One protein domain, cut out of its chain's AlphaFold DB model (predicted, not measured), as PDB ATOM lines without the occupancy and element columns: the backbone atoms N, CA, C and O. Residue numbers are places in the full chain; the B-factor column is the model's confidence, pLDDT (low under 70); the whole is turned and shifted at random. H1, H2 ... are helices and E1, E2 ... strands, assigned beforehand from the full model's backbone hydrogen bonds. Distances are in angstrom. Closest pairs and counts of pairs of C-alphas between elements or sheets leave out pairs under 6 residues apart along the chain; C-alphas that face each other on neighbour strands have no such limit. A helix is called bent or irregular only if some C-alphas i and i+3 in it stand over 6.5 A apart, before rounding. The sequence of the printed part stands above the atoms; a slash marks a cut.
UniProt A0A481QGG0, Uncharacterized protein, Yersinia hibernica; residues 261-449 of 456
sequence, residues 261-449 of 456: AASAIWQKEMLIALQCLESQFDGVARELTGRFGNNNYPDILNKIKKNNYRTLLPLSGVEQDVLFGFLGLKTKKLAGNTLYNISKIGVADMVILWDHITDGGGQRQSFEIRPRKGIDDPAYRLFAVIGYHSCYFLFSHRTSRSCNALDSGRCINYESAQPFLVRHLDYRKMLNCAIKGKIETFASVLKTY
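This is residues 261 to 449 of the 456 residues of an uncharacterized protein of Yersinia hibernica (UniProt A0A481QGG0). A twisted sheet of five strands makes one half of an elongated body, with the helical hairpin of H7 and H8 packed over one face and the short helix H6 over the other. Beyond edge strand E1, helices H1 to H4 gather at one end of the long axis as a helical cluster, and H5 joins the two halves, touching H1 on one hand and H6 on the other. The printed part has 189 residues, with eight named helices and five named strands in the order H1 H2 H3 H4 E1 H5 E2 E3 E4 H6 E5 H7 H8, and its class is mixed, helices and strands. The mixed sheet runs E1 E4 E3 E2 E5. The whole is compact, with a radius of gyration of the C-alphas of 16.3 A, and spans 51 by 31 by 29 A.

Find C-alpha 264 at (240.165, 215.200, 145.549); from there H1 runs through residues 264 to 276, 19.8 A long. H2, residues 278 to 292, follows with 20.7 A. Both are irregular: C-alphas 265 and 268 are 8.2 A apart, and C-alphas 279 and 282 are 7.9 A apart. Next come H3, residues 297 to 306, and H4, residues 317 to 326. Look for E1 at residues 336 to 341 and for H5 at residues 347 to 358, 16.2 A long. E2, residues 365 to 371, starts at C-alpha 365, (260.585, 208.321, 124.793), and covers 18.5 A. E3 is residues 380 to 386, 20.2 A, and E4 is residues 390 to 397, 23.8 A. H6, residues 401 to 407, E5, residues 420 to 422, and H7, residues 424 to 435, 16.5 A long, lead to H8, residues 439 to 447, which ends at C-alpha 447, (270.216, 201.996, 132.771).

Start with the meander E2 E3 E4, each strand the antiparallel neighbour of the one before; its hairpins are E2 with E3, where N 369 and O 382 are 2.8 A apart, and E3 with E4, where N 383 and O 394 are 2.8 A apart. E1 is parallel to E4, with N 340 and O 393 at 2.8 A, and E5 is parallel to E2, with N 420 and O 368 at 2.8 A. E1, H5, E2 and E4, H6, E5 are split strand-helix-strand units, in each of which a helix joins two strands of the sheet that are not neighbours, with E4 and E3 between E1 and E2, and E3 and E2 between E4 and E5; each has a right-handed crossover. H7 is on the sheet at a height of 8.2 A, and H8 is on the same face. These two form a helical hairpin at a shallow tilt of 26 degrees, with the C-alphas of Met 430 and Phe 442 closest at 4.9 A. On the opposite face, H6 has a height of 9.8 A over the sheet. H5 only grazes the sheet with residues 353 to 358 and touches H6, the closest C-alphas being those of Val 347 and Ser 402 at 4.8 A. H1 touches H5 at 71 degrees, only just about perpendicular, with the C-alphas of Glu 269 and Leu 353 closest at 6.3 A. H1 only just touches H4, with 3 pairs of C-alphas within 8 A, those of Met 270 and Phe 324 closest at 6.2 A. H2 touches H4, the C-alphas of Val 284 and Phe 326 being 7.1 A apart at their closest, and forms a helical hairpin with H3, the closest C-alphas being those of Ala 285 and Tyr 297 at 5.0 A. H3 and H4 are apart. Every O i to N i+4 pair is within hydrogen-bond range in H3, H5, H7 and H8, against 7 of 9 in H1, 9 of 11 in H2, 5 of 6 in H4 and 1 of 3 in H6, where 4 of 4 O i to N i+3 pairs are.

The C-alphas of Ala 261 and Gly 374, the two farthest apart, are 53.5 A from each other. The printed part has no cut. Look at residues 408 to 419 for the long link, from H6 to E5. Mean pLDDT of the printed part is 82.3, with 19 residues under 70, among them 261 to 266 and 331 to 336.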
ATOM      1  N   ALA A 261     239.774 220.471 151.303       39.25
ATOM      2  CA  ALA A 261     241.030 221.021 151.800       39.25
ATOM      3  C   ALA A 261     242.272 220.262 151.296       39.25
ATOM      4  O   ALA A 261     243.350 220.856 151.234       39.25
ATOM      5  N   ALA A 262     242.154 218.989 150.900       42.19
ATOM      6  CA  ALA A 262     243.272 218.222 150.352       42.19
ATOM      7  C   ALA A 262     242.816 217.048 149.451       42.19
ATOM      8  O   ALA A 262     242.007 216.221 149.845       42.19
ATOM      9  N   SER A 263     243.414 216.943 148.259       46.31
ATOM     10  CA  SER A 263     243.560 215.717 147.441       46.31
ATOM     11  C   SER A 263     242.434 215.169 146.530       46.31
ATOM     12  O   SER A 263     242.700 214.189 145.830       46.31
ATOM     13  N   ALA A 264     241.242 215.770 146.397       49.06
ATOM     14  CA  ALA A 264     240.165 215.200 145.549       49.06
ATOM     15  C   ALA A 264     240.456 215.133 144.025       49.06
ATOM     16  O   ALA A 264     239.840 214.339 143.312       49.06
ATOM     17  N   ILE A 265     241.416 215.911 143.506       56.72
ATOM     18  CA  ILE A 265     241.691 216.018 142.055       56.72
ATOM     19  C   ILE A 265     242.209 214.695 141.450       56.72
ATOM     20  O   ILE A 265     242.021 214.466 140.260       56.72
ATOM     21  N   TRP A 266     242.801 213.798 142.254       69.06
ATOM     22  CA  TRP A 266     243.537 212.632 141.739       69.06
ATOM     23  C   TRP A 266     243.099 211.271 142.293       69.06
ATOM     24  O   TRP A 266     243.817 210.276 142.163       69.06
ATOM     25  N   GLN A 267     241.935 211.192 142.944       79.75
ATOM     26  CA  GLN A 267     241.486 209.953 143.591       79.75
ATOM     27  C   GLN A 267     241.385 208.787 142.596       79.75
ATOM     28  O   GLN A 267     241.757 207.654 142.910       79.75
ATOM     29  N   LYS A 268     240.905 209.055 141.380       83.94
ATOM     30  CA  LYS A 268     240.759 208.037 140.338       83.94
ATOM     31  C   LYS A 268     242.124 207.501 139.902       83.94
ATOM     32  O   LYS A 268     242.315 206.292 139.831       83.94
ATOM     33  N   GLU A 269     243.075 208.389 139.671       87.94
ATOM     34  CA  GLU A 269     244.451 208.108 139.272       87.94
ATOM     35  C   GLU A 269     245.173 207.322 140.369       87.94
ATOM     36  O   GLU A 269     245.840 206.329 140.085       87.94
ATOM     37  N   MET A 270     244.962 207.691 141.634       89.38
ATOM     38  CA  MET A 270     245.483 206.965 142.792       89.38
ATOM     39  C   MET A 270     244.918 205.551 142.903       89.38
ATOM     40  O   MET A 270     245.669 204.616 143.170       89.38
ATOM     41  N   LEU A 271     243.614 205.365 142.686       90.38
ATOM     42  CA  LEU A 271     242.981 204.043 142.719       90.38
ATOM     43  C   LEU A 271     243.495 203.144 141.590       90.38
ATOM     44  O   LEU A 271     243.815 201.978 141.834       90.38
ATOM     45  N   ILE A 272     243.651 203.699 140.385       92.50
ATOM     46  CA  ILE A 272     244.242 202.998 139.238       92.50
ATOM     47  C   ILE A 272     245.700 202.617 139.541       92.50
ATOM     48  O   ILE A 272     246.092 201.462 139.364       92.50
ATOM     49  N   ALA A 273     246.503 203.557 140.046       92.12
ATOM     50  CA  ALA A 273     247.902 203.320 140.394       92.12
ATOM     51  C   ALA A 273     248.051 202.285 141.523       92.12
ATOM     52  O   ALA A 273     248.872 201.375 141.414       92.12
ATOM     53  N   LEU A 274     247.218 202.348 142.566       92.38
ATOM     54  CA  LEU A 274     247.165 201.342 143.633       92.38
ATOM     55  C   LEU A 274     246.854 199.948 143.091       92.38
ATOM     56  O   LEU A 274     247.507 198.981 143.480       92.38
ATOM     57  N   GLN A 275     245.884 199.828 142.183       94.19
ATOM     58  CA  GLN A 275     245.556 198.549 141.557       94.19
ATOM     59  C   GLN A 275     246.753 197.981 140.776       94.19
ATOM     60  O   GLN A 275     247.030 196.780 140.829       94.19
ATOM     61  N   CYS A 276     247.513 198.846 140.103       92.94
ATOM     62  CA  CYS A 276     248.743 198.471 139.408       92.94
ATOM     63  C   CYS A 276     249.904 198.099 140.347       92.94
ATOM     64  O   CYS A 276     250.830 197.399 139.925       92.94
ATOM     65  N   LEU A 277     249.875 198.551 141.603       90.12
ATOM     66  CA  LEU A 277     250.935 198.367 142.599       90.12
ATOM     67  C   LEU A 277     250.596 197.308 143.660       90.12
ATOM     68  O   LEU A 277     251.287 197.210 144.669       90.12
ATOM     69  N   GLU A 278     249.589 196.458 143.426       88.81
ATOM     70  CA  GLU A 278     249.188 195.385 144.353       88.81
ATOM     71  C   GLU A 278     250.347 194.514 144.862       88.81
ATOM     72  O   GLU A 278     250.377 194.144 146.033       88.81
ATOM     73  N   SER A 279     251.312 194.174 144.001       81.62
ATOM     74  CA  SER A 279     252.479 193.360 144.383       81.62
ATOM     75  C   SER A 279     253.485 194.100 145.272       81.62
ATOM     76  O   SER A 279     254.425 193.487 145.767       81.62
ATOM     77  N   GLN A 280     253.301 195.407 145.459       83.12
ATOM     78  CA  GLN A 280     254.179 196.315 146.197       83.12
ATOM     79  C   GLN A 280     253.502 196.879 147.459       83.12
ATOM     80  O   GLN A 280     254.067 197.754 148.116       83.12
ATOM     81  N   PHE A 281     252.321 196.368 147.838       88.19
ATOM     82  CA  PHE A 281     251.554 196.845 148.996       88.19
ATOM     83  C   PHE A 281     252.347 196.844 150.302       88.19
ATOM     84  O   PHE A 281     252.239 197.804 151.054       88.19
ATOM     85  N   ASP A 282     253.194 195.843 150.549       85.75
ATOM     86  CA  ASP A 282     254.021 195.800 151.762       85.75
ATOM     87  C   ASP A 282     254.991 196.988 151.854       85.75
ATOM     88  O   ASP A 282     255.263 197.496 152.943       85.75
ATOM     89  N   GLY A 283     255.515 197.446 150.712       83.56
ATOM     90  CA  GLY A 283     256.379 198.624 150.636       83.56
ATOM     91  C   GLY A 283     255.596 199.911 150.883       83.56
ATOM     92  O   GLY A 283     255.988 200.714 151.726       83.56
ATOM     93  N   VAL A 284     254.447 200.060 150.215       85.56
ATOM     94  CA  VAL A 284     253.546 201.215 150.386       85.56
ATOM     95  C   VAL A 284     253.058 201.320 151.834       85.56
ATOM     96  O   VAL A 284     253.107 202.391 152.433       85.56
ATOM     97  N   ALA A 285     252.641 200.201 152.426       88.12
ATOM     98  CA  ALA A 285     252.193 200.141 153.809       88.12
ATOM     99  C   ALA A 285     253.302 200.544 154.786       88.12
ATOM    100  O   ALA A 285     253.038 201.282 155.732       88.12
ATOM    101  N   ARG A 286     254.543 200.093 154.561       86.69
ATOM    102  CA  ARG A 286     255.691 200.440 155.411       86.69
ATOM    103  C   ARG A 286     256.007 201.932 155.366       86.69
ATOM    104  O   ARG A 286     256.242 202.521 156.413       86.69
ATOM    105  N   GLU A 287     255.972 202.533 154.182       83.06
ATOM    106  CA  GLU A 287     256.191 203.972 153.999       83.06
ATOM    107  C   GLU A 287     255.111 204.819 154.684       83.06
ATOM    108  O   GLU A 287     255.424 205.776 155.393       83.06
ATOM    109  N   LEU A 288     253.836 204.440 154.540       83.69
ATOM    110  CA  LEU A 288     252.737 205.102 155.247       83.69
ATOM    111  C   LEU A 288     252.867 204.931 156.768       83.69
ATOM    112  O   LEU A 288     252.765 205.908 157.510       83.69
ATOM    113  N   THR A 289     253.189 203.717 157.231       86.81
ATOM    114  CA  THR A 289     253.420 203.430 158.658       86.81
ATOM    115  C   THR A 289     254.553 204.288 159.210       86.81
ATOM    116  O   THR A 289     254.405 204.882 160.273       86.81
ATOM    117  N   GLY A 290     255.662 204.412 158.473       83.25
ATOM    118  CA  GLY A 290     256.812 205.218 158.880       83.25
ATOM    119  C   GLY A 290     256.518 206.716 158.985       83.25
ATOM    120  O   GLY A 290     257.184 207.405 159.753       83.25
ATOM    121  N   ARG A 291     255.525 207.227 158.247       81.44
ATOM    122  CA  ARG A 291     255.153 208.651 158.267       81.44
ATOM    123  C   ARG A 291     254.073 209.006 159.274       81.44
ATOM    124  O   ARG A 291     254.094 210.116 159.794       81.44
ATOM    125  N   PHE A 292     253.136 208.098 159.521       80.62
ATOM    126  CA  PHE A 292     251.909 208.423 160.248       80.62
ATOM    127  C   PHE A 292     251.681 207.569 161.499       80.62
ATOM    128  O   PHE A 292     250.896 207.977 162.348       80.62
ATOM    129  N   GLY A 293     252.358 206.420 161.643       67.62
ATOM    130  CA  GLY A 293     252.501 205.632 162.880       67.62
ATOM    131  C   GLY A 293     251.243 205.013 163.511       67.62
ATOM    132  O   GLY A 293     251.359 204.027 164.233       67.62
ATOM    133  N   ASN A 294     250.053 205.547 163.239       66.06
ATOM    134  CA  ASN A 294     248.850 205.333 164.048       66.06
ATOM    135  C   ASN A 294     247.845 204.348 163.431       66.06
ATOM    136  O   ASN A 294     246.904 203.935 164.102       66.06
ATOM    137  N   ASN A 295     248.041 203.958 162.169       74.44
ATOM    138  CA  ASN A 295     247.082 203.176 161.393       74.44
ATOM    139  C   ASN A 295     247.678 201.848 160.903       74.44
ATOM    140  O   ASN A 295     248.849 201.758 160.533       74.44
ATOM    141  N   ASN A 296     246.842 200.805 160.836       85.50
ATOM    142  CA  ASN A 296     247.214 199.522 160.235       85.50
ATOM    143  C   ASN A 296     247.069 199.600 158.704       85.50
ATOM    144  O   ASN A 296     246.063 199.184 158.124       85.50
ATOM    145  N   TYR A 297     248.077 200.175 158.045       88.38
ATOM    146  CA  TYR A 297     248.087 200.353 156.592       88.38
ATOM    147  C   TYR A 297     248.002 199.057 155.776       88.38
ATOM    148  O   TYR A 297     247.311 199.078 154.756       88.38
ATOM    149  N   PRO A 298     248.609 197.923 156.186       89.62
ATOM    150  CA  PRO A 298     248.360 196.642 155.525       89.62
ATOM    151  C   PRO A 298     246.866 196.294 155.447       89.62
ATOM    152  O   PRO A 298     246.362 195.932 154.380       89.62
ATOM    153  N   ASP A 299     246.129 196.471 156.545       86.00
ATOM    154  CA  ASP A 299     244.688 196.215 156.576       86.00
ATOM    155  C   ASP A 299     243.894 197.243 155.769       86.00
ATOM    156  O   ASP A 299     242.937 196.877 155.084       86.00
ATOM    157  N   ILE A 300     244.294 198.516 155.793       84.50
ATOM    158  CA  ILE A 300     243.667 199.585 155.002       84.50
ATOM    159  C   ILE A 300     243.804 199.315 153.500       84.50
ATOM    160  O   ILE A 300     242.800 199.312 152.784       84.50
ATOM    161  N   LEU A 301     245.008 199.004 153.013       88.94
ATOM    162  CA  LEU A 301     245.227 198.671 151.601       88.94
ATOM    163  C   LEU A 301     244.445 197.413 151.195       88.94
ATOM    164  O   LEU A 301     243.861 197.355 150.107       88.94
ATOM    165  N   ASN A 302     244.348 196.423 152.089       87.69
ATOM    166  CA  ASN A 302     243.513 195.245 151.872       87.69
ATOM    167  C   ASN A 302     242.012 195.573 151.834       87.69
ATOM    168  O   ASN A 302     241.286 194.960 151.048       87.69
ATOM    169  N   LYS A 303     241.523 196.531 152.632       83.94
ATOM    170  CA  LYS A 303     240.132 197.014 152.568       83.94
ATOM    171  C   LYS A 303     239.844 197.711 151.237       83.94
ATOM    172  O   LYS A 303     238.849 197.373 150.596       83.94
ATOM    173  N   ILE A 304     240.738 198.587 150.774       82.94
ATOM    174  CA  ILE A 304     240.628 199.258 149.464       82.94
ATOM    175  C   ILE A 304     240.559 198.217 148.336       82.94
ATOM    176  O   ILE A 304     239.673 198.269 147.477       82.94
ATOM    177  N   LYS A 305     241.436 197.206 148.384       87.88
ATOM    178  CA  LYS A 305     241.418 196.075 147.449       87.88
ATOM    179  C   LYS A 305     240.113 195.276 147.513       87.88
ATOM    180  O   LYS A 305     239.542 194.968 146.470       87.88
ATOM    181  N   LYS A 306     239.612 194.948 148.710       85.06
ATOM    182  CA  LYS A 306     238.329 194.238 148.896       85.06
ATOM    183  C   LYS A 306     237.137 195.040 148.368       85.06
ATOM    184  O   LYS A 306     236.186 194.444 147.871       85.06
ATOM    185  N   ASN A 307     237.209 196.370 148.405       78.62
ATOM    186  CA  ASN A 307     236.224 197.256 147.785       78.62
ATOM    187  C   ASN A 307     236.467 197.475 146.278       78.62
ATOM    188  O   ASN A 307     235.935 198.408 145.681       78.62
ATOM    189  N   ASN A 308     237.281 196.633 145.635       79.00
ATOM    190  CA  ASN A 308     237.566 196.703 144.202       79.00
ATOM    191  C   ASN A 308     237.995 198.108 143.740       79.00
ATOM    192  O   ASN A 308     237.571 198.548 142.674       79.00
ATOM    193  N   TYR A 309     238.792 198.817 144.550       83.06
ATOM    194  CA  TYR A 309     239.330 200.139 144.207       83.06
ATOM    195  C   TYR A 309     238.250 201.182 143.876       83.06
ATOM    196  O   TYR A 309     238.436 202.027 143.007       83.06
ATOM    197  N   ARG A 310     237.100 201.128 144.558       71.56
ATOM    198  CA  ARG A 310     236.025 202.126 144.402       71.56
ATOM    199  C   ARG A 310     236.244 203.400 145.216       71.56
ATOM    200  O   ARG A 310     235.646 204.419 144.895       71.56
ATOM    201  N   THR A 311     237.043 203.328 146.278       72.50
ATOM    202  CA  THR A 311     237.301 204.432 147.212       72.50
ATOM    203  C   THR A 311     238.657 204.252 147.892       72.50
ATOM    204  O   THR A 311     239.106 203.117 148.073       72.50
ATOM    205  N   LEU A 312     239.296 205.367 148.260       72.25
ATOM    206  CA  LEU A 312     240.534 205.396 149.051       72.25
ATOM    207  C   LEU A 312     240.281 205.327 150.562       72.25
ATOM    208  O   LEU A 312     241.232 205.239 151.337       72.25
ATOM    209  N   LEU A 313     239.018 205.344 150.990       61.16
ATOM    210  CA  LEU A 313     238.677 205.247 152.402       61.16
ATOM    211  C   LEU A 313     239.223 203.950 153.026       61.16
ATOM    212  O   LEU A 313     239.161 202.884 152.399       61.16
ATOM    213  N   PRO A 314     239.716 204.004 154.277       66.31
ATOM    214  CA  PRO A 314     239.639 205.130 155.225       66.31
ATOM    215  C   PRO A 314     240.849 206.095 155.234       66.31
ATOM    216  O   PRO A 314     241.113 206.691 156.270       66.31
ATOM    217  N   LEU A 315     241.624 206.241 154.151       69.25
ATOM    218  CA  LEU A 315     242.754 207.188 154.144       69.25
ATOM    219  C   LEU A 315     242.268 208.648 154.222       69.25
ATOM    220  O   LEU A 315     241.443 209.060 153.408       69.25
ATOM    221  N   SER A 316     242.832 209.433 155.138       71.12
ATOM    222  CA  SER A 316     242.649 210.890 155.253       71.12
ATOM    223  C   SER A 316     243.310 211.653 154.098       71.12
ATOM    224  O   SER A 316     244.203 211.124 153.429       71.12
ATOM    225  N   GLY A 317     242.936 212.917 153.876       68.12
ATOM    226  CA  GLY A 317     243.493 213.742 152.788       68.12
ATOM    227  C   GLY A 317     245.022 213.890 152.835       68.12
ATOM    228  O   GLY A 317     245.704 213.769 151.817       68.12
ATOM    229  N   VAL A 318     245.603 214.035 154.031       72.69
ATOM    230  CA  VAL A 318     247.067 214.125 154.205       72.69
ATOM    231  C   VAL A 318     247.753 212.795 153.868       72.69
ATOM    232  O   VAL A 318     248.816 212.773 153.239       72.69
ATOM    233  N   GLU A 319     247.148 211.670 154.257       77.94
ATOM    234  CA  GLU A 319     247.642 210.340 153.889       77.94
ATOM    235  C   GLU A 319     247.544 210.121 152.377       77.94
ATOM    236  O   GLU A 319     248.463 209.555 151.783       77.94
ATOM    237  N   GLN A 320     246.477 210.616 151.745       81.12
ATOM    238  CA  GLN A 320     246.283 210.564 150.300       81.12
ATOM    239  C   GLN A 320     247.320 211.409 149.540       81.12
ATOM    240  O   GLN A 320     247.918 210.907 148.591       81.12
ATOM    241  N   ASP A 321     247.635 212.628 149.977       77.50
ATOM    242  CA  ASP A 321     248.659 213.483 149.348       77.50
ATOM    243  C   ASP A 321     250.070 212.880 149.392       77.50
ATOM    244  O   ASP A 321     250.892 213.024 148.470       77.50
ATOM    245  N   VAL A 322     250.374 212.204 150.498       79.38
ATOM    246  CA  VAL A 322     251.617 211.457 150.669       79.38
ATOM    247  C   VAL A 322     251.607 210.216 149.780       79.38
ATOM    248  O   VAL A 322     252.569 209.984 149.040       79.38
ATOM    249  N   LEU A 323     250.502 209.469 149.792       84.19
ATOM    250  CA  LEU A 323     250.301 208.297 148.953       84.19
ATOM    251  C   LEU A 323     250.423 208.644 147.464       84.19
ATOM    252  O   LEU A 323     251.114 207.935 146.746       84.19
ATOM    253  N   PHE A 324     249.862 209.760 147.001       83.94
ATOM    254  CA  PHE A 324     249.961 210.231 145.616       83.94
ATOM    255  C   PHE A 324     251.423 210.333 145.145       83.94
ATOM    256  O   PHE A 324     251.768 209.942 144.029       83.94
ATOM    257  N   GLY A 325     252.323 210.787 146.024       79.38
ATOM    258  CA  GLY A 325     253.760 210.783 145.752       79.38
ATOM    259  C   GLY A 325     254.358 209.377 145.655       79.38
ATOM    260  O   GLY A 325     255.150 209.119 144.753       79.38
ATOM    261  N   PHE A 326     253.980 208.473 146.561       82.12
ATOM    262  CA  PHE A 326     254.479 207.093 146.589       82.12
ATOM    263  C   PHE A 326     253.970 206.225 145.449       82.12
ATOM    264  O   PHE A 326     254.673 205.325 144.999       82.12
ATOM    265  N   LEU A 327     252.772 206.518 144.962       85.81
ATOM    266  CA  LEU A 327     252.198 205.843 143.813       85.81
ATOM    267  C   LEU A 327     252.872 206.247 142.505       85.81
ATOM    268  O   LEU A 327     252.476 205.717 141.486       85.81
ATOM    269  N   GLY A 328     253.858 207.152 142.510       80.31
ATOM    270  CA  GLY A 328     254.531 207.591 141.290       80.31
ATOM    271  C   GLY A 328     253.741 208.624 140.491       80.31
ATOM    272  O   GLY A 328     254.017 208.824 139.319       80.31
ATOM    273  N   LEU A 329     252.757 209.295 141.093       82.25
ATOM    274  CA  LEU A 329     251.903 210.248 140.376       82.25
ATOM    275  C   LEU A 329     252.430 211.695 140.438       82.25
ATOM    276  O   LEU A 329     251.932 212.573 139.735       82.25
ATOM    277  N   LYS A 330     253.486 211.966 141.223       76.12
ATOM    278  CA  LYS A 330     254.215 213.252 141.211       76.12
ATOM    279  C   LYS A 330     255.254 213.285 140.081       76.12
ATOM    280  O   LYS A 330     256.447 213.102 140.322       76.12
ATOM    281  N   THR A 331     254.806 213.596 138.866       60.81
ATOM    282  CA  THR A 331     255.608 213.606 137.622       60.81
ATOM    283  C   THR A 331     256.787 214.590 137.612       60.81
ATOM    284  O   THR A 331     257.766 214.369 136.898       60.81
ATOM    285  N   LYS A 332     256.737 215.645 138.441       61.03
ATOM    286  CA  LYS A 332     257.771 216.695 138.555       61.03
ATOM    287  C   LYS A 332     258.937 216.353 139.499       61.03
ATOM    288  O   LYS A 332     259.796 217.201 139.726       61.03
ATOM    289  N   LYS A 333     258.977 215.153 140.093       55.94
ATOM    290  CA  LYS A 333     260.030 214.762 141.046       55.94
ATOM    291  C   LYS A 333     261.046 213.816 140.391       55.94
ATOM    292  O   LYS A 333     260.707 212.685 140.065       55.94
ATOM    293  N   LEU A 334     262.309 214.255 140.339       46.88
ATOM    294  CA  LEU A 334     263.483 213.574 139.749       46.88
ATOM    295  C   LEU A 334     263.736 212.120 140.203       46.88
ATOM    296  O   LEU A 334     264.506 211.405 139.571       46.88
ATOM    297  N   ALA A 335     263.111 211.665 141.289       47.69
ATOM    298  CA  ALA A 335     263.323 210.335 141.864       47.69
ATOM    299  C   ALA A 335     262.316 209.267 141.383       47.69
ATOM    300  O   ALA A 335     262.385 208.122 141.832       47.69
ATOM    301  N   GLY A 336     261.353 209.627 140.530       51.78
ATOM    302  CA  GLY A 336     260.228 208.762 140.173       51.78
ATOM    303  C   GLY A 336     260.601 207.648 139.202       51.78
ATOM    304  O   GLY A 336     260.318 207.769 138.017       51.78
ATOM    305  N   ASN A 337     261.204 206.570 139.707       70.19
ATOM    306  CA  ASN A 337     261.085 205.244 139.110       70.19
ATOM    307  C   ASN A 337     259.805 204.624 139.684       70.19
ATOM    308  O   ASN A 337     259.717 204.448 140.896       70.19
ATOM    309  N   THR A 338     258.800 204.294 138.874       85.44
ATOM    310  CA  THR A 338     257.638 203.505 139.348       85.44
ATOM    311  C   THR A 338     257.351 202.357 138.397       85.44
ATOM    312  O   THR A 338     257.453 202.515 137.186       85.44
ATOM    313  N   LEU A 339     257.035 201.184 138.949       89.38
ATOM    314  CA  LEU A 339     256.815 199.957 138.197       89.38
ATOM    315  C   LEU A 339     255.359 199.519 138.347       89.38
ATOM    316  O   LEU A 339     254.980 199.008 139.397       89.38
ATOM    317  N   TYR A 340     254.562 199.660 137.294       93.19
ATOM    318  CA  TYR A 340     253.141 199.319 137.301       93.19
ATOM    319  C   TYR A 340     252.866 197.962 136.649       93.19
ATOM    320  O   TYR A 340     253.286 197.699 135.520       93.19
ATOM    321  N   ASN A 341     252.085 197.119 137.329       94.12
ATOM    322  CA  ASN A 341     251.456 195.958 136.711       94.12
ATOM    323  C   ASN A 341     250.109 196.353 136.102       94.12
ATOM    324  O   ASN A 341     249.073 196.303 136.765       94.12
ATOM    325  N   ILE A 342     250.097 196.679 134.816       94.50
ATOM    326  CA  ILE A 342     248.872 197.133 134.149       94.50
ATOM    327  C   ILE A 342     247.936 195.973 133.770       94.50
ATOM    328  O   ILE A 342     246.878 196.204 133.196       94.50
ATOM    329  N   SER A 343     248.262 194.715 134.089       92.44
ATOM    330  CA  SER A 343     247.480 193.546 133.639       92.44
ATOM    331  C   SER A 343     246.021 193.539 134.102       92.44
ATOM    332  O   SER A 343     245.187 192.882 133.481       92.44
ATOM    333  N   LYS A 344     245.726 194.205 135.226       88.06
ATOM    334  CA  LYS A 344     244.431 194.133 135.916       88.06
ATOM    335  C   LYS A 344     243.491 195.304 135.624       88.06
ATOM    336  O   LYS A 344     242.327 195.230 136.010       88.06
ATOM    337  N   ILE A 345     243.974 196.356 134.967       90.44
ATOM    338  CA  ILE A 345     243.190 197.572 134.723       90.44
ATOM    339  C   ILE A 345     242.456 197.522 133.377       90.44
ATOM    340  O   ILE A 345     242.832 196.787 132.456       90.44
ATOM    341  N   GLY A 346     241.372 198.294 133.263       84.94
ATOM    342  CA  GLY A 346     240.613 198.434 132.024       84.94
ATOM    343  C   GLY A 346     241.327 199.296 130.978       84.94
ATOM    344  O   GLY A 346     242.318 199.963 131.254       84.94
ATOM    345  N   VAL A 347     240.788 199.325 129.754       81.81
ATOM    346  CA  VAL A 347     241.327 200.173 128.669       81.81
ATOM    347  C   VAL A 347     241.211 201.661 129.011       81.81
ATOM    348  O   VAL A 347     242.141 202.412 128.757       81.81
ATOM    349  N   ALA A 348     240.083 202.086 129.588       81.56
ATOM    350  CA  ALA A 348     239.879 203.481 129.983       81.56
ATOM    351  C   ALA A 348     240.843 203.897 131.103       81.56
ATOM    352  O   ALA A 348     241.450 204.958 131.027       81.56
ATOM    353  N   ASP A 349     241.031 203.028 132.095       86.50
ATOM    354  CA  ASP A 349     241.944 203.272 133.213       86.50
ATOM    355  C   ASP A 349     243.404 203.304 132.758       86.50
ATOM    356  O   ASP A 349     244.182 204.120 133.238       86.50
ATOM    357  N   MET A 350     243.769 202.469 131.777       90.69
ATOM    358  CA  MET A 350     245.091 202.513 131.154       90.69
ATOM    359  C   MET A 350     245.341 203.850 130.455       90.69
ATOM    360  O   MET A 350     246.422 204.403 130.600       90.69
ATOM    361  N   VAL A 351     244.354 204.381 129.725       83.88
ATOM    362  CA  VAL A 351     244.474 205.691 129.063       83.88
ATOM    363  C   VAL A 351     244.645 206.808 130.091       83.88
ATOM    364  O   VAL A 351     245.480 207.675 129.887       83.88
ATOM    365  N   ILE A 352     243.920 206.763 131.210       84.94
ATOM    366  CA  ILE A 352     244.037 207.762 132.285       84.94
ATOM    367  C   ILE A 352     245.404 207.689 132.961       84.94
ATOM    368  O   ILE A 352     246.075 208.703 133.110       84.94
ATOM    369  N   LEU A 353     245.846 206.482 133.335       89.38
ATOM    370  CA  LEU A 353     247.174 206.295 133.912       89.38
ATOM    371  C   LEU A 353     248.261 206.762 132.941       89.38
ATOM    372  O   LEU A 353     249.203 207.421 133.364       89.38
ATOM    373  N   TRP A 354     248.122 206.430 131.654       86.88
ATOM    374  CA  TRP A 354     249.036 206.852 130.599       86.88
ATOM    375  C   TRP A 354     249.111 208.370 130.494       86.88
ATOM    376  O   TRP A 354     250.205 208.922 130.567       86.88
ATOM    377  N   ASP A 355     247.965 209.031 130.352       84.62
ATOM    378  CA  ASP A 355     247.852 210.485 130.249       84.62
ATOM    379  C   ASP A 355     248.542 211.170 131.435       84.62
ATOM    380  O   ASP A 355     249.362 212.066 131.250       84.62
ATOM    381  N   HIS A 356     248.336 210.640 132.644       85.56
ATOM    382  CA  HIS A 356     248.968 211.160 133.852       85.56
ATOM    383  C   HIS A 356     250.489 210.980 133.865       85.56
ATOM    384  O   HIS A 356     251.227 211.940 134.070       85.56
ATOM    385  N   ILE A 357     250.994 209.759 133.653       85.56
ATOM    386  CA  ILE A 357     252.442 209.482 133.755       85.56
ATOM    387  C   ILE A 357     253.243 210.076 132.591       85.56
ATOM    388  O   ILE A 357     254.460 210.221 132.690       85.56
ATOM    389  N   THR A 358     252.570 210.410 131.491       80.12
ATOM    390  CA  THR A 358     253.174 211.065 130.329       80.12
ATOM    391  C   THR A 358     252.984 212.574 130.303       80.12
ATOM    392  O   THR A 358     253.560 213.208 129.427       80.12
ATOM    393  N   ASP A 359     252.230 213.157 131.240       75.75
ATOM    394  CA  ASP A 359     251.842 214.574 131.208       75.75
ATOM    395  C   ASP A 359     251.162 214.945 129.872       75.75
ATOM    396  O   ASP A 359     251.605 215.830 129.141       75.75
ATOM    397  N   GLY A 360     250.133 214.182 129.487       71.19
ATOM    398  CA  GLY A 360     249.388 214.401 128.243       71.19
ATOM    399  C   GLY A 360     250.143 214.013 126.969       71.19
ATOM    400  O   GLY A 360     249.906 214.582 125.903       71.19
ATOM    401  N   GLY A 361     251.082 213.066 127.053       66.50
ATOM    402  CA  GLY A 361     251.938 212.682 125.928       66.50
ATOM    403  C   GLY A 361     253.244 213.486 125.814       66.50
ATOM    404  O   GLY A 361     253.920 213.400 124.787       66.50
ATOM    405  N   GLY A 362     253.610 214.261 126.837       71.88
ATOM    406  CA  GLY A 362     254.854 215.030 126.947       71.88
ATOM    407  C   GLY A 362     256.098 214.221 127.356       71.88
ATOM    408  O   GLY A 362     257.050 214.793 127.890       71.88
ATOM    409  N   GLN A 363     256.130 212.902 127.142       75.69
ATOM    410  CA  GLN A 363     257.308 212.070 127.407       75.69
ATOM    411  C   GLN A 363     258.420 212.274 126.364       75.69
ATOM    412  O   GLN A 363     258.169 212.634 125.217       75.69
ATOM    413  N   ARG A 364     259.669 211.984 126.749       79.88
ATOM    414  CA  ARG A 364     260.826 212.008 125.841       79.88
ATOM    415  C   ARG A 364     260.848 210.779 124.937       79.88
ATOM    416  O   ARG A 364     261.133 210.908 123.754       79.88
ATOM    417  N   GLN A 365     260.616 209.598 125.510       84.56
ATOM    418  CA  GLN A 365     260.585 208.321 124.793       84.56
ATOM    419  C   GLN A 365     259.606 207.369 125.470       84.56
ATOM    420  O   GLN A 365     259.467 207.378 126.693       84.56
ATOM    421  N   SER A 366     258.972 206.490 124.700       88.44
ATOM    422  CA  SER A 366     258.247 205.358 125.277       88.44
ATOM    423  C   SER A 366     258.247 204.162 124.342       88.44
ATOM    424  O   SER A 366     257.876 204.293 123.184       88.44
ATOM    425  N   PHE A 367     258.665 203.001 124.842       89.25
ATOM    426  CA  PHE A 367     258.941 201.835 124.005       89.25
ATOM    427  C   PHE A 367     258.697 200.517 124.743       89.25
ATOM    428  O   PHE A 367     258.757 200.428 125.974       89.25
ATOM    429  N   GLU A 368     258.467 199.460 123.969       93.44
ATOM    430  CA  GLU A 368     258.485 198.083 124.462       93.44
ATOM    431  C   GLU A 368     259.928 197.578 124.580       93.44
ATOM    432  O   GLU A 368     260.723 197.722 123.654       93.44
ATOM    433  N   ILE A 369     260.274 196.937 125.693       93.25
ATOM    434  CA  ILE A 369     261.576 196.292 125.888       93.25
ATOM    435  C   ILE A 369     261.471 194.847 125.404       93.25
ATOM    436  O   ILE A 369     260.647 194.082 125.909       93.25
ATOM    437  N   ARG A 370     262.336 194.438 124.470       93.25
ATOM    438  CA  ARG A 370     262.339 193.075 123.909       93.25
ATOM    439  C   ARG A 370     263.737 192.453 123.893       93.25
ATOM    440  O   ARG A 370     264.738 193.169 123.826       93.25
ATOM    441  N   PRO A 371     263.854 191.118 123.962       92.56
ATOM    442  CA  PRO A 371     265.143 190.459 123.807       92.56
ATOM    443  C   PRO A 371     265.654 190.598 122.361       92.56
ATOM    444  O   PRO A 371     264.950 190.298 121.405       92.56
ATOM    445  N   ARG A 372     266.922 190.994 122.188       89.38
ATOM    446  CA  ARG A 372     267.594 191.104 120.877       89.38
ATOM    447  C   ARG A 372     267.704 189.756 120.153       89.38
ATOM    448  O   ARG A 372     267.754 189.714 118.930       89.38
ATOM    449  N   LYS A 373     267.829 188.661 120.907       81.81
ATOM    450  CA  LYS A 373     267.913 187.283 120.402       81.81
ATOM    451  C   LYS A 373     267.015 186.381 121.246       81.81
ATOM    452  O   LYS A 373     266.988 186.537 122.465       81.81
ATOM    453  N   GLY A 374     266.372 185.407 120.607       73.81
ATOM    454  CA  GLY A 374     265.447 184.473 121.253       73.81
ATOM    455  C   GLY A 374     263.981 184.825 121.001       73.81
ATOM    456  O   GLY A 374     263.676 185.723 120.221       73.81
ATOM    457  N   ILE A 375     263.088 184.078 121.642       74.81
ATOM    458  CA  ILE A 375     261.640 184.294 121.578       74.81
ATOM    459  C   ILE A 375     261.263 185.267 122.699       74.81
ATOM    460  O   ILE A 375     261.835 185.199 123.793       74.81
ATOM    461  N   ASP A 376     260.312 186.163 122.435       81.62
ATOM    462  CA  ASP A 376     259.686 186.960 123.493       81.62
ATOM    463  C   ASP A 376     259.125 186.062 124.600       81.62
ATOM    464  O   ASP A 376     258.815 184.887 124.385       81.62
ATOM    465  N   ASP A 377     258.927 186.628 125.791       86.94
ATOM    466  CA  ASP A 377     258.167 185.905 126.798       86.94
ATOM    467  C   ASP A 377     256.721 185.669 126.308       86.94
ATOM    468  O   ASP A 377     256.061 186.603 125.838       86.94
ATOM    469  N   PRO A 378     256.210 184.426 126.382       85.31
ATOM    470  CA  PRO A 378     254.876 184.112 125.885       85.31
ATOM    471  C   PRO A 378     253.767 184.700 126.766       85.31
ATOM    472  O   PRO A 378     252.639 184.860 126.297       85.31
ATOM    473  N   ALA A 379     254.060 185.014 128.031       89.75
ATOM    474  CA  ALA A 379     253.069 185.452 129.002       89.75
ATOM    475  C   ALA A 379     253.084 186.969 129.219       89.75
ATOM    476  O   ALA A 379     252.007 187.551 129.377       89.75
ATOM    477  N   TYR A 380     254.257 187.608 129.212       93.19
ATOM    478  CA  TYR A 380     254.418 189.001 129.630       93.19
ATOM    479  C   TYR A 380     255.084 189.908 128.590       93.19
ATOM    480  O   TYR A 380     255.894 189.481 127.772       93.19
ATOM    481  N   ARG A 381     254.769 191.202 128.674       93.75
ATOM    482  CA  ARG A 381     255.429 192.303 127.958       93.75
ATOM    483  C   ARG A 381     255.982 193.315 128.960       93.75
ATOM    484  O   ARG A 381     255.422 193.469 130.048       93.75
ATOM    485  N   LEU A 382     257.081 193.973 128.592       94.19
ATOM    486  CA  LEU A 382     257.757 195.002 129.386       94.19
ATOM    487  C   LEU A 382     257.817 196.304 128.598       94.19
ATOM    488  O   LEU A 382     258.139 196.287 127.415       94.19
ATOM    489  N   PHE A 383     257.581 197.423 129.267       92.88
ATOM    490  CA  PHE A 383     257.588 198.748 128.660       92.88
ATOM    491  C   PHE A 383     258.339 199.733 129.547       92.88
ATOM    492  O   PHE A 383     258.379 199.577 130.772       92.88
ATOM    493  N   ALA A 384     258.888 200.768 128.925       90.31
ATOM    494  CA  ALA A 384     259.429 201.924 129.617       90.31
ATOM    495  C   ALA A 384     258.859 203.212 129.021       90.31
ATOM    496  O   ALA A 384     258.687 203.326 127.808       90.31
ATOM    497  N   VAL A 385     258.592 204.176 129.895       88.69
ATOM    498  CA  VAL A 385     258.200 205.546 129.577       88.69
ATOM    499  C   VAL A 385     259.230 206.455 130.228       88.69
ATOM    500  O   VAL A 385     259.362 206.491 131.450       88.69
ATOM    501  N   ILE A 386     259.990 207.159 129.405       84.25
ATOM    502  CA  ILE A 386     261.066 208.049 129.819       84.25
ATOM    503  C   ILE A 386     260.563 209.481 129.657       84.25
ATOM    504  O   ILE A 386     260.423 209.972 128.538       84.25
ATOM    505  N   GLY A 387     260.265 210.146 130.769       74.94
ATOM    506  CA  GLY A 387     259.931 211.568 130.813       74.94
ATOM    507  C   GLY A 387     261.169 212.455 130.983       74.94
ATOM    508  O   GLY A 387     262.298 211.973 131.068       74.94
ATOM    509  N   TYR A 388     260.959 213.771 131.075       70.06
ATOM    510  CA  TYR A 388     262.032 214.743 131.338       70.06
ATOM    511  C   TYR A 388     262.574 214.674 132.773       70.06
ATOM    512  O   TYR A 388     263.752 214.934 133.009       70.06
ATOM    513  N   HIS A 389     261.719 214.307 133.730       70.25
ATOM    514  CA  HIS A 389     262.042 214.291 135.162       70.25
ATOM    515  C   HIS A 389     261.615 212.996 135.871       70.25
ATOM    516  O   HIS A 389     261.689 212.917 137.094       70.25
ATOM    517  N   SER A 390     261.139 211.989 135.135       75.50
ATOM    518  CA  SER A 390     260.629 210.733 135.695       75.50
ATOM    519  C   SER A 390     260.777 209.573 134.708       75.50
ATOM    520  O   SER A 390     260.909 209.779 133.501       75.50
ATOM    521  N   CYS A 391     260.795 208.345 135.226       83.31
ATOM    522  CA  CYS A 391     260.869 207.112 134.449       83.31
ATOM    523  C   CYS A 391     259.833 206.112 134.972       83.31
ATOM    524  O   CYS A 391     259.871 205.689 136.125       83.31
ATOM    525  N   TYR A 392     258.923 205.675 134.114       88.56
ATOM    526  CA  TYR A 392     257.917 204.680 134.469       88.56
ATOM    527  C   TYR A 392     258.198 203.376 133.748       88.56
ATOM    528  O   TYR A 392     258.506 203.347 132.559       88.56
ATOM    529  N   PHE A 393     258.063 202.278 134.473       90.88
ATOM    530  CA  PHE A 393     258.174 200.933 133.944       90.88
ATOM    531  C   PHE A 393     256.806 200.280 134.023       90.88
ATOM    532  O   PHE A 393     256.132 200.349 135.048       90.88
ATOM    533  N   LEU A 394     256.386 199.633 132.947       93.19
ATOM    534  CA  LEU A 394     255.121 198.914 132.913       93.19
ATOM    535  C   LEU A 394     255.416 197.457 132.592       93.19
ATOM    536  O   LEU A 394     256.270 197.150 131.758       93.19
ATOM    537  N   PHE A 395     254.684 196.546 133.215       94.12
ATOM    538  CA  PHE A 395     254.627 195.169 132.754       94.12
ATOM    539  C   PHE A 395     253.189 194.689 132.704       94.12
ATOM    540  O   PHE A 395     252.335 195.129 133.477       94.12
ATOM    541  N   SER A 396     252.915 193.798 131.759       94.38
ATOM    542  CA  SER A 396     251.566 193.296 131.568       94.38
ATOM    543  C   SER A 396     251.535 191.895 131.001       94.38
ATOM    544  O   SER A 396     252.410 191.519 130.224       94.38
ATOM    545  N   HIS A 397     250.486 191.145 131.327       92.94
ATOM    546  CA  HIS A 397     250.119 189.967 130.562       92.94
ATOM    547  C   HIS A 397     249.812 190.357 129.116       92.94
ATOM    548  O   HIS A 397     249.006 191.259 128.866       92.94
ATOM    549  N   ARG A 398     250.405 189.631 128.165       90.88
ATOM    550  CA  ARG A 398     250.276 189.887 126.722       90.88
ATOM    551  C   ARG A 398     248.821 189.854 126.237       90.88
ATOM    552  O   ARG A 398     248.483 190.544 125.288       90.88
ATOM    553  N   THR A 399     247.957 189.084 126.897       87.12
ATOM    554  CA  THR A 399     246.528 188.949 126.563       87.12
ATOM    555  C   THR A 399     245.622 189.979 127.246       87.12
ATOM    556  O   THR A 399     244.414 189.988 127.004       87.12
ATOM    557  N   SER A 400     246.161 190.840 128.115       89.50
ATOM    558  CA  SER A 400     245.350 191.821 128.841       89.50
ATOM    559  C   SER A 400     244.858 192.948 127.925       89.50
ATOM    560  O   SER A 400     245.535 193.385 126.992       89.50
ATOM    561  N   ARG A 401     243.653 193.457 128.212       83.81
ATOM    562  CA  ARG A 401     243.034 194.525 127.408       83.81
ATOM    563  C   ARG A 401     243.800 195.846 127.503       83.81
ATOM    564  O   ARG A 401     243.870 196.566 126.515       83.81
ATOM    565  N   SER A 402     244.366 196.152 128.668       86.94
ATOM    566  CA  SER A 402     245.228 197.315 128.906       86.94
ATOM    567  C   SER A 402     246.521 197.249 128.097       86.94
ATOM    568  O   SER A 402     246.933 198.251 127.526       86.94
ATOM    569  N   CYS A 403     247.127 196.066 127.968       87.31
ATOM    570  CA  CYS A 403     248.309 195.883 127.129       87.31
ATOM    571  C   CYS A 403     247.999 196.163 125.654       87.31
ATOM    572  O   CYS A 403     248.733 196.901 125.008       87.31
ATOM    573  N   ASN A 404     246.864 195.671 125.151       83.56
ATOM    574  CA  ASN A 404     246.418 195.958 123.784       83.56
ATOM    575  C   ASN A 404     246.045 197.439 123.573       83.56
ATOM    576  O   ASN A 404     246.014 197.909 122.437       83.56
ATOM    577  N   ALA A 405     245.747 198.187 124.643       83.75
ATOM    578  CA  ALA A 405     245.436 199.611 124.549       83.75
ATOM    579  C   ALA A 405     246.644 200.431 124.071       83.75
ATOM    580  O   ALA A 405     246.452 201.365 123.287       83.75
ATOM    581  N   LEU A 406     247.858 200.037 124.479       84.62
ATOM    582  CA  LEU A 406     249.119 200.624 124.013       84.62
ATOM    583  C   LEU A 406     249.257 200.478 122.491       84.62
ATOM    584  O   LEU A 406     249.518 201.452 121.796       84.62
ATOM    585  N   ASP A 407     248.966 199.293 121.951       80.44
ATOM    586  CA  ASP A 407     249.096 199.029 120.510       80.44
ATOM    587  C   ASP A 407     247.966 199.662 119.672       80.44
ATOM    588  O   ASP A 407     248.106 199.848 118.465       80.44
ATOM    589  N   SER A 408     246.834 200.008 120.296       75.62
ATOM    590  CA  SER A 408     245.632 200.512 119.610       75.62
ATOM    591  C   SER A 408     245.636 202.014 119.285       75.62
ATOM    592  O   SER A 408     244.609 202.541 118.854       75.62
ATOM    593  N   GLY A 409     246.741 202.722 119.542       72.44
ATOM    594  CA  GLY A 409     246.860 204.171 119.316       72.44
ATOM    595  C   GLY A 409     246.081 205.044 120.308       72.44
ATOM    596  O   GLY A 409     245.970 206.249 120.113       72.44
ATOM    597  N   ARG A 410     245.530 204.454 121.378       75.88
ATOM    598  CA  ARG A 410     244.804 205.181 122.439       75.88
ATOM    599  C   ARG A 410     245.731 205.846 123.457       75.88
ATOM    600  O   ARG A 410     245.298 206.743 124.166       75.88
ATOM    601  N   CYS A 411     246.970 205.375 123.548       82.69
ATOM    602  CA  CYS A 411     248.014 205.943 124.391       82.69
ATOM    603  C   CYS A 411     248.857 206.882 123.522       82.69
ATOM    604  O   CYS A 411     249.654 206.420 122.703       82.69
ATOM    605  N   ILE A 412     248.609 208.189 123.638       77.81
ATOM    606  CA  ILE A 412     249.222 209.215 122.781       77.81
ATOM    607  C   ILE A 412     250.754 209.142 122.891       77.81
ATOM    608  O   ILE A 412     251.303 208.985 123.983       77.81
ATOM    609  N   ASN A 413     251.436 209.249 121.747       81.62
ATOM    610  CA  ASN A 413     252.900 209.237 121.621       81.62
ATOM    611  C   ASN A 413     253.596 207.943 122.098       81.62
ATOM    612  O   ASN A 413     254.799 207.949 122.349       81.62
ATOM    613  N   TYR A 414     252.874 206.822 122.198       85.44
ATOM    614  CA  TYR A 414     253.499 205.512 122.393       85.44
ATOM    615  C   TYR A 414     254.138 204.981 121.097       85.44
ATOM    616  O   TYR A 414     253.458 204.823 120.080       85.44
ATOM    617  N   GLU A 415     255.430 204.639 121.131       82.50
ATOM    618  CA  GLU A 415     256.185 204.188 119.953       82.50
ATOM    619  C   GLU A 415     256.111 202.660 119.780       82.50
ATOM    620  O   GLU A 415     257.089 201.928 119.938       82.50
ATOM    621  N   SER A 416     254.933 202.148 119.415       77.38
ATOM    622  CA  SER A 416     254.706 200.700 119.252       77.38
ATOM    623  C   SER A 416     255.587 200.036 118.180       77.38
ATOM    624  O   SER A 416     255.863 198.838 118.254       77.38
ATOM    625  N   ALA A 417     256.051 200.801 117.189       76.19
ATOM    626  CA  ALA A 417     256.834 200.302 116.059       76.19
ATOM    627  C   ALA A 417     258.347 200.188 116.334       76.19
ATOM    628  O   ALA A 417     259.063 199.617 115.511       76.19
ATOM    629  N   GLN A 418     258.848 200.715 117.460       82.06
ATOM    630  CA  GLN A 418     260.284 200.780 117.753       82.06
ATOM    631  C   GLN A 418     260.608 200.142 119.111       82.06
ATOM    632  O   GLN A 418     260.820 200.839 120.104       82.06
ATOM    633  N   PRO A 419     260.655 198.798 119.193       88.94
ATOM    634  CA  PRO A 419     261.034 198.137 120.429       88.94
ATOM    635  C   PRO A 419     262.514 198.366 120.742       88.94
ATOM    636  O   PRO A 419     263.383 198.310 119.868       88.94
ATOM    637  N   PHE A 420     262.812 198.522 122.024       91.19
ATOM    638  CA  PHE A 420     264.164 198.660 122.527       91.19
ATOM    639  C   PHE A 420     264.758 197.283 122.854       91.19
ATOM    640  O   PHE A 420     264.260 196.541 123.709       91.19
ATOM    641  N   LEU A 421     265.824 196.912 122.140       92.50
ATOM    642  CA  LEU A 421     266.374 195.556 122.160       92.50
ATOM    643  C   LEU A 421     267.500 195.386 123.189       92.50
ATOM    644  O   LEU A 421     268.575 195.968 123.046       92.50
ATOM    645  N   VAL A 422     267.307 194.490 124.159       92.56
ATOM    646  CA  VAL A 422     268.273 194.188 125.238       92.56
ATOM    647  C   VAL A 422     268.798 192.747 125.169       92.56
ATOM    648  O   VAL A 422     268.285 191.911 124.422       92.56
ATOM    649  N   ARG A 423     269.831 192.393 125.948       92.56
ATOM    650  CA  ARG A 423     270.290 190.990 126.029       92.56
ATOM    651  C   ARG A 423     269.197 190.123 126.663       92.56
ATOM    652  O   ARG A 423     268.565 190.534 127.628       92.56
ATOM    653  N   HIS A 424     269.011 188.894 126.174       90.31
ATOM    654  CA  HIS A 424     267.967 187.983 126.674       90.31
ATOM    655  C   HIS A 424     268.056 187.725 128.192       90.31
ATOM    656  O   HIS A 424     267.036 187.706 128.878       90.31
ATOM    657  N   LEU A 425     269.272 187.564 128.731       90.56
ATOM    658  CA  LEU A 425     269.488 187.388 130.173       90.56
ATOM    659  C   LEU A 425     269.028 188.611 130.978       90.56
ATOM    660  O   LEU A 425     268.375 188.455 132.008       90.56
ATOM    661  N   ASP A 426     269.307 189.814 130.478       92.94
ATOM    662  CA  ASP A 426     268.912 191.065 131.126       92.94
ATOM    663  C   ASP A 426     267.405 191.303 131.016       92.94
ATOM    664  O   ASP A 426     266.781 191.689 132.002       92.94
ATOM    665  N   TYR A 427     266.788 190.958 129.880       93.12
ATOM    666  CA  TYR A 427     265.330 190.931 129.738       93.12
ATOM    667  C   TYR A 427     264.674 190.009 130.776       93.12
ATOM    668  O   TYR A 427     263.780 190.430 131.508       93.12
ATOM    669  N   ARG A 428     265.147 188.761 130.899       91.38
ATOM    670  CA  ARG A 428     264.635 187.796 131.889       91.38
ATOM    671  C   ARG A 428     264.834 188.287 133.319       91.38
ATOM    672  O   ARG A 428     263.944 188.124 134.153       91.38
ATOM    673  N   LYS A 429     265.982 188.904 133.607       92.75
ATOM    674  CA  LYS A 429     266.273 189.506 134.910       92.75
ATOM    675  C   LYS A 429     265.305 190.651 135.217       92.75
ATOM    676  O   LYS A 429     264.722 190.646 136.298       92.75
ATOM    677  N   MET A 430     265.088 191.568 134.273       93.31
ATOM    678  CA  MET A 430     264.118 192.660 134.395       93.31
ATOM    679  C   MET A 430     262.697 192.129 134.594       93.31
ATOM    680  O   MET A 430     262.041 192.529 135.548       93.31
ATOM    681  N   LEU A 431     262.247 191.161 133.794       92.44
ATOM    682  CA  LEU A 431     260.914 190.569 133.934       92.44
ATOM    683  C   LEU A 431     260.707 189.924 135.312       92.44
ATOM    684  O   LEU A 431     259.706 190.176 135.980       92.44
ATOM    685  N   ASN A 432     261.683 189.145 135.786       91.00
ATOM    686  CA  ASN A 432     261.631 188.542 137.118       91.00
ATOM    687  C   ASN A 432     261.619 189.593 138.236       91.00
ATOM    688  O   ASN A 432     260.965 189.391 139.261       91.00
ATOM    689  N   CYS A 433     262.338 190.705 138.060       89.69
ATOM    690  CA  CYS A 433     262.285 191.829 138.992       89.69
ATOM    691  C   CYS A 433     260.917 192.511 138.950       89.69
ATOM    692  O   CYS A 433     260.373 192.811 140.009       89.69
ATOM    693  N   ALA A 434     260.339 192.678 137.758       89.81
ATOM    694  CA  ALA A 434     259.043 193.309 137.572       89.81
ATOM    695  C   ALA A 434     257.925 192.536 138.289       89.81
ATOM    696  O   ALA A 434     257.196 193.091 139.110       89.81
ATOM    697  N   ILE A 435     257.876 191.218 138.078       88.19
ATOM    698  CA  ILE A 435     256.913 190.319 138.733       88.19
ATOM    699  C   ILE A 435     257.042 190.375 140.264       88.19
ATOM    700  O   ILE A 435     256.040 190.318 140.974       88.19
ATOM    701  N   LYS A 436     258.268 190.521 140.779       86.12
ATOM    702  CA  LYS A 436     258.562 190.600 142.218       86.12
ATOM    703  C   LYS A 436     258.476 192.020 142.798       86.12
ATOM    704  O   LYS A 436     258.814 192.189 143.965       86.12
ATOM    705  N   GLY A 437     258.110 193.032 142.006       80.56
ATOM    706  CA  GLY A 437     258.062 194.431 142.452       80.56
ATOM    707  C   GLY A 437     259.428 195.040 142.810       80.56
ATOM    708  O   GLY A 437     259.492 196.005 143.563       80.56
ATOM    709  N   LYS A 438     260.541 194.484 142.309       85.12
ATOM    710  CA  LYS A 438     261.912 194.931 142.627       85.12
ATOM    711  C   LYS A 438     262.401 196.002 141.655       85.12
ATOM    712  O   LYS A 438     263.172 195.722 140.734       85.12
ATOM    713  N   ILE A 439     261.950 197.231 141.867       84.44
ATOM    714  CA  ILE A 439     262.159 198.329 140.922       84.44
ATOM    715  C   ILE A 439     263.616 198.784 140.768       84.44
ATOM    716  O   ILE A 439     264.068 198.995 139.648       84.44
ATOM    717  N   GLU A 440     264.382 198.879 141.855       83.06
ATOM    718  CA  GLU A 440     265.769 199.370 141.820       83.06
ATOM    719  C   GLU A 440     266.660 198.484 140.942       83.06
ATOM    720  O   GLU A 440     267.453 198.964 140.130       83.06
ATOM    721  N   THR A 441     266.481 197.165 141.053       84.75
ATOM    722  CA  THR A 441     267.207 196.195 140.228       84.75
ATOM    723  C   THR A 441     266.759 196.252 138.770       84.75
ATOM    724  O   THR A 441     267.597 196.122 137.881       84.75
ATOM    725  N   PHE A 442     265.464 196.463 138.510       88.69
ATOM    726  CA  PHE A 442     264.955 196.664 137.152       88.69
ATOM    727  C   PHE A 442     265.608 197.892 136.505       88.69
ATOM    728  O   PHE A 442     266.222 197.780 135.444       88.69
ATOM    729  N   ALA A 443     265.532 199.040 137.183       84.88
ATOM    730  CA  ALA A 443     266.060 200.311 136.704       84.88
ATOM    731  C   ALA A 443     267.576 200.248 136.470       84.88
ATOM    732  O   ALA A 443     268.056 200.692 135.432       84.88
ATOM    733  N   SER A 444     268.328 199.634 137.393       86.12
ATOM    734  CA  SER A 444     269.780 199.456 137.266       86.12
ATOM    735  C   SER A 444     270.171 198.655 136.021       86.12
ATOM    736  O   SER A 444     271.127 199.024 135.343       86.12
ATOM    737  N   VAL A 445     269.428 197.593 135.690       88.75
ATOM    738  CA  VAL A 445     269.685 196.786 134.487       88.75
ATOM    739  C   VAL A 445     269.334 197.562 133.220       88.75
ATOM    740  O   VAL A 445     270.098 197.535 132.263       88.75
ATOM    741  N   LEU A 446     268.208 198.277 133.193       86.25
ATOM    742  CA  LEU A 446     267.826 199.052 132.012       86.25
ATOM    743  C   LEU A 446     268.774 200.239 131.769       86.25
ATOM    744  O   LEU A 446     269.116 200.529 130.623       86.25
ATOM    745  N   LYS A 447     269.268 200.875 132.839       84.31
ATOM    746  CA  LYS A 447     270.216 201.996 132.771       84.31
ATOM    747  C   LYS A 447     271.532 201.635 132.076       84.31
ATOM    748  O   LYS A 447     272.166 202.516 131.520       84.31
ATOM    749  N   THR A 448     271.932 200.359 132.020       87.00
ATOM    750  CA  THR A 448     273.129 199.959 131.248       87.00
ATOM    751  C   THR A 448     272.945 200.064 129.734       87.00
ATOM    752  O   THR A 448     273.904 199.868 128.995       87.00
ATOM    753  N   TYR A 449     271.715 200.281 129.269       83.19
ATOM    754  CA  TYR A 449     271.380 200.410 127.853       83.19
ATOM    755  C   TYR A 449     270.915 201.803 127.454       83.19
ATOM    756  O   TYR A 449     270.975 202.148 126.277       83.19
TER     757      TYR A 449